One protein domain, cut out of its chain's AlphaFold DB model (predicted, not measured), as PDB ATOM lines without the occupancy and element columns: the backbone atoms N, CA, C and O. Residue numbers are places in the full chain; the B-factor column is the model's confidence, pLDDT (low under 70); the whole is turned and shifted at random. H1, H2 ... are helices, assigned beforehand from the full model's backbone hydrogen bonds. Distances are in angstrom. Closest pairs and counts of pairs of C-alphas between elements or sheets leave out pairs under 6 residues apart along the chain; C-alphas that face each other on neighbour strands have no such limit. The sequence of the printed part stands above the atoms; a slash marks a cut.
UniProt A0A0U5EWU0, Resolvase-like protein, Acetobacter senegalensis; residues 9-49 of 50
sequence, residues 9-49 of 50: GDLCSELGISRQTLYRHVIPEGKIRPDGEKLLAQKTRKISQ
ATOM      1  N   GLY A   9     257.605 237.433 386.852       82.06
ATOM      2  CA  GLY A   9     257.174 238.211 388.013       82.06
ATOM      3  C   GLY A   9     255.681 238.536 388.003       82.06
ATOM      4  O   GLY A   9     254.998 238.191 388.962       82.06
ATOM      5  N   ASP A  10     255.184 239.134 386.925       85.44
ATOM      6  CA  ASP A  10     253.771 239.485 386.762       85.44
ATOM      7  C   ASP A  10     252.887 238.242 386.724       85.44
ATOM      8  O   ASP A  10     251.895 238.189 387.443       85.44
ATOM      9  N   LEU A  11     253.309 237.185 386.024       84.38
ATOM     10  CA  LEU A  11     252.589 235.909 386.017       84.38
ATOM     11  C   LEU A  11     252.513 235.280 387.418       84.38
ATOM     12  O   LEU A  11     251.474 234.769 387.824       84.38
ATOM     13  N   CYS A  12     253.597 235.334 388.195       86.75
ATOM     14  CA  CYS A  12     253.575 234.890 389.590       86.75
ATOM     15  C   CYS A  12     252.629 235.741 390.447       86.75
ATOM     16  O   CYS A  12     251.946 235.194 391.314       86.75
ATOM     17  N   SER A  13     252.588 237.054 390.207       86.69
ATOM     18  CA  SER A  13     251.714 237.984 390.924       86.69
ATOM     19  C   SER A  13     250.239 237.752 390.594       86.69
ATOM     20  O   SER A  13     249.416 237.738 391.503       86.69
ATOM     21  N   GLU A  14     249.912 237.518 389.324       87.75
ATOM     22  CA  GLU A  14     248.553 237.222 388.858       87.75
ATOM     23  C   GLU A  14     248.054 235.876 389.397       87.75
ATOM     24  O   GLU A  14     246.943 235.772 389.914       87.75
ATOM     25  N   LEU A  15     248.903 234.847 389.351       84.75
ATOM     26  CA  LEU A  15     248.577 233.514 389.855       84.75
ATOM     27  C   LEU A  15     248.635 233.411 391.391       84.75
ATOM     28  O   LEU A  15     248.226 232.394 391.952       84.75
ATOM     29  N   GLY A  16     249.176 234.419 392.084       87.06
ATOM     30  CA  GLY A  16     249.361 234.403 393.538       87.06
ATOM     31  C   GLY A  16     250.332 233.321 394.030       87.06
ATOM     32  O   GLY A  16     250.206 232.828 395.153       87.06
ATOM     33  N   ILE A  17     251.291 232.914 393.193       87.19
ATOM     34  CA  ILE A  17     252.273 231.865 393.502       87.19
ATOM     35  C   ILE A  17     253.703 232.404 393.471       87.19
ATOM     36  O   ILE A  17     253.996 233.458 392.920       87.19
ATOM     37  N   SER A  18     254.639 231.655 394.054       89.12
ATOM     38  CA  SER A  18     256.059 232.004 393.973       89.12
ATOM     39  C   SER A  18     256.681 231.563 392.642       89.12
ATOM     40  O   SER A  18     256.273 230.552 392.064       89.12
ATOM     41  N   ARG A  19     257.767 232.229 392.221       88.06
ATOM     42  CA  ARG A  19     258.587 231.797 391.068       88.06
ATOM     43  C   ARG A  19     259.066 230.352 391.203       88.06
ATOM     44  O   ARG A  19     259.111 229.620 390.225       88.06
ATOM     45  N   GLN A  20     259.391 229.925 392.424       89.12
ATOM     46  CA  GLN A  20     259.810 228.550 392.697       89.12
ATOM     47  C   GLN A  20     258.679 227.555 392.418       89.12
ATOM     48  O   GLN A  20     258.919 226.507 391.828       89.12
ATOM     49  N   THR A  21     257.447 227.888 392.816       89.06
ATOM     50  CA  THR A  21     256.251 227.082 392.535       89.06
ATOM     51  C   THR A  21     255.993 227.009 391.037       89.06
ATOM     52  O   THR A  21     255.764 225.916 390.522       89.06
ATOM     53  N   LEU A  22     256.102 228.149 390.351       86.56
ATOM     54  CA  LEU A  22     255.954 228.237 388.907       86.56
ATOM     55  C   LEU A  22     256.978 227.334 388.200       86.56
ATOM     56  O   LEU A  22     256.585 226.426 387.485       86.56
ATOM     57  N   TYR A  23     258.275 227.453 388.490       87.44
ATOM     58  CA  TYR A  23     259.293 226.616 387.837       87.44
ATOM     59  C   TYR A  23     259.267 225.134 388.238       87.44
ATOM     60  O   TYR A  23     259.674 224.273 387.459       87.44
ATOM     61  N   ARG A  24     258.821 224.801 389.456       87.56
ATOM     62  CA  ARG A  24     258.795 223.410 389.936       87.56
ATOM     63  C   ARG A  24     257.593 222.639 389.395       87.56
ATOM     64  O   ARG A  24     257.727 221.460 389.047       87.56
ATOM     65  N   HIS A  25     256.436 223.297 389.342       89.62
ATOM     66  CA  HIS A  25     255.146 222.655 389.106       89.62
ATOM     67  C   HIS A  25     254.428 223.132 387.845       89.62
ATOM     68  O   HIS A  25     253.412 222.531 387.521       89.62
ATOM     69  N   VAL A  26     254.919 224.139 387.122       87.25
ATOM     70  CA  VAL A  26     254.329 224.611 385.860       87.25
ATOM     71  C   VAL A  26     255.321 224.358 384.725       87.25
ATOM     72  O   VAL A  26     256.515 224.620 384.857       87.25
ATOM     73  N   ILE A  27     254.847 223.773 383.627       83.69
ATOM     74  CA  ILE A  27     255.656 223.555 382.418       83.69
ATOM     75  C   ILE A  27     255.689 224.834 381.566       83.69
ATOM     76  O   ILE A  27     254.787 225.661 381.700       83.69
ATOM     77  N   PRO A  28     256.665 225.012 380.656       78.38
ATOM     78  CA  PRO A  28     256.729 226.194 379.787       78.38
ATOM     79  C   PRO A  28     255.472 226.431 378.927       78.38
ATOM     80  O   PRO A  28     255.233 227.562 378.529       78.38
ATOM     81  N   GLU A  29     254.635 225.414 378.684       82.00
ATOM     82  CA  GLU A  29     253.315 225.568 378.035       82.00
ATOM     83  C   GLU A  29     252.231 226.193 378.946       82.00
ATOM     84  O   GLU A  29     251.080 226.309 378.537       82.00
ATOM     85  N   GLY A  30     252.544 226.527 380.203       79.25
ATOM     86  CA  GLY A  30     251.589 227.087 381.168       79.25
ATOM     87  C   GLY A  30     250.690 226.056 381.863       79.25
ATOM     88  O   GLY A  30     249.799 226.430 382.620       79.25
ATOM     89  N   LYS A  31     250.911 224.752 381.648       85.50
ATOM     90  CA  LYS A  31     250.149 223.685 382.322       85.50
ATOM     91  C   LYS A  31     250.783 223.311 383.661       85.50
ATOM     92  O   LYS A  31     252.003 223.356 383.823       85.50
ATOM     93  N   ILE A  32     249.961 222.888 384.614       87.44
ATOM     94  CA  ILE A  32     250.442 222.357 385.891       87.44
ATOM     95  C   ILE A  32     250.890 220.904 385.679       87.44
ATOM     96  O   ILE A  32     250.243 220.131 384.980       87.44
ATOM     97  N   ARG A  33     252.028 220.529 386.260       88.56
ATOM     98  CA  ARG A  33     252.546 219.158 386.274       88.56
ATOM     99  C   ARG A  33     251.648 218.275 387.146       88.56
ATOM    100  O   ARG A  33     251.163 218.758 388.170       88.56
ATOM    101  N   PRO A  34     251.569 216.963 386.875       87.31
ATOM    102  CA  PRO A  34     250.741 216.041 387.661       87.31
ATOM    103  C   PRO A  34     251.061 216.058 389.166       87.31
ATOM    104  O   PRO A  34     250.178 215.905 390.009       87.31
ATOM    105  N   ASP A  35     252.321 216.313 389.526       85.50
ATOM    106  CA  ASP A  35     252.739 216.475 390.921       85.50
ATOM    107  C   ASP A  35     252.110 217.720 391.584       85.50
ATOM    108  O   ASP A  35     251.604 217.658 392.705       85.50
ATOM    109  N   GLY A  36     252.055 218.840 390.854       84.94
ATOM    110  CA  GLY A  36     251.394 220.070 391.294       84.94
ATOM    111  C   GLY A  36     249.873 219.929 391.389       84.94
ATOM    112  O   GLY A  36     249.272 220.415 392.347       84.94
ATOM    113  N   GLU A  37     249.254 219.201 390.458       87.31
ATOM    114  CA  GLU A  37     247.815 218.903 390.487       87.31
ATOM    115  C   GLU A  37     247.431 218.100 391.735       87.31
ATOM    116  O   GLU A  37     246.450 218.414 392.413       87.31
ATOM    117  N   LYS A  38     248.253 217.114 392.116       85.75
ATOM    118  CA  LYS A  38     248.048 216.332 393.343       85.75
ATOM    119  C   LYS A  38     248.123 217.203 394.600       85.75
ATOM    120  O   LYS A  38     247.374 216.972 395.550       85.75
ATOM    121  N   LEU A  39     249.019 218.190 394.643       83.19
ATOM    122  CA  LEU A  39     249.114 219.141 395.761       83.19
ATOM    123  C   LEU A  39     247.888 220.061 395.829       83.19
ATOM    124  O   LEU A  39     247.353 220.293 396.916       83.19
ATOM    125  N   LEU A  40     247.404 220.535 394.680       82.19
ATOM    126  CA  LEU A  40     246.214 221.380 394.603       82.19
ATOM    127  C   LEU A  40     244.954 220.613 395.035       82.19
ATOM    128  O   LEU A  40     244.200 221.092 395.882       82.19
ATOM    129  N   ALA A  41     244.791 219.373 394.567       82.31
ATOM    130  CA  ALA A  41     243.688 218.493 394.956       82.31
ATOM    131  C   ALA A  41     243.659 218.195 396.470       82.31
ATOM    132  O   ALA A  41     242.591 218.019 397.063       82.31
ATOM    133  N   GLN A  42     244.823 218.162 397.127       78.25
ATOM    134  CA  GLN A  42     244.916 218.012 398.582       78.25
ATOM    135  C   GLN A  42     244.501 219.283 399.334       78.25
ATOM    136  O   GLN A  42     243.866 219.178 400.384       78.25
ATOM    137  N   LYS A  43     244.815 220.475 398.806       68.31
ATOM    138  CA  LYS A  43     244.373 221.749 399.396       68.31
ATOM    139  C   LYS A  43     242.859 221.929 399.305       68.31
ATOM    140  O   LYS A  43     242.252 222.298 400.307       68.31
ATOM    141  N   THR A  44     242.243 221.600 398.169       60.81
ATOM    142  CA  THR A  44     240.786 221.729 397.979       60.81
ATOM    143  C   THR A  44     239.990 220.925 399.011       60.81
ATOM    144  O   THR A  44     238.970 221.397 399.504       60.81
ATOM    145  N   ARG A  45     240.490 219.756 399.437       59.75
ATOM    146  CA  ARG A  45     239.830 218.954 400.484       59.75
ATOM    147  C   ARG A  45     239.861 219.575 401.880       59.75
ATOM    148  O   ARG A  45     239.012 219.229 402.690       59.75
ATOM    149  N   LYS A  46     240.798 220.481 402.170       56.66
ATOM    150  CA  LYS A  46     240.882 221.143 403.482       56.66
ATOM    151  C   LYS A  46     240.009 222.392 403.592       56.66
ATOM    152  O   LYS A  46     239.647 222.762 404.698       56.66
ATOM    153  N   ILE A  47     239.663 223.023 402.470       58.88
ATOM    154  CA  ILE A  47     238.877 224.269 402.464       58.88
ATOM    155  C   ILE A  47     237.384 223.991 402.724       58.88
ATOM    156  O   ILE A  47     236.695 224.843 403.261       58.88
ATOM    157  N   SER A  48     236.892 222.780 402.433       55.34
ATOM    158  CA  SER A  48     235.491 222.383 402.673       55.34
ATOM    159  C   SER A  48     235.186 221.938 404.117       55.34
ATOM    160  O   SER A  48     234.091 221.434 404.365       55.34
ATOM    161  N   GLN A  49     236.138 222.047 405.052       57.25
ATOM    162  CA  GLN A  49     235.987 221.580 406.441       57.25
ATOM    163  C   GLN A  49     236.092 222.696 407.500       57.25
ATOM    164  O   GLN A  49     236.285 222.393 408.676       57.25
TER     165      GLN A  49
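Overview. This is residues 9 to 49 of the 50 residues of the protein "Resolvase-like protein" of Acetobacter senegalensis (UniProt A0A0U5EWU0). Two short helices, H1 and H2, make a corner; after a loop the longer H3 leads away, and its residues 41 to 47, with 48 and 49, stick out as an arm. The 41 printed residues hold these three named helices in order and no named strand: all helix. The whole is only just loose, close to compact, with a radius of gyration of the C-alphas of 11.2 A, spanning 33 by 20 by 14 A.

Arrangement. Start at H1, residues 9 to 15: it only just touches H2, residues 19 to 25, with 3 pairs of C-alphas within 8 A, only at the corner, closest at Cys 12 and Arg 19, 6.1 A. They run the same way at a steep tilt of 58 degrees. H3, residues 34 to 47, is close to H2 but not clearly touching, about perpendicular at 74 degrees; their closest C-alphas, of His 25 and Gly 36, are 5.1 A apart. H1 and H3 are apart. Every O i to N i+4 pair is within hydrogen-bond range in H1 and H2, 8 of 10 in H3.

Along the chain. Find C-alpha 9 at (257.174, 238.211, 388.013); H1 runs 10.0 A from there, as long as H2. H3 runs 20.7 A to C-alpha 47 at (238.877, 224.269, 402.464).

Size, cuts and confidence. The printed part has no cut and no long link. Residues 43 to 49 have pLDDT under 70.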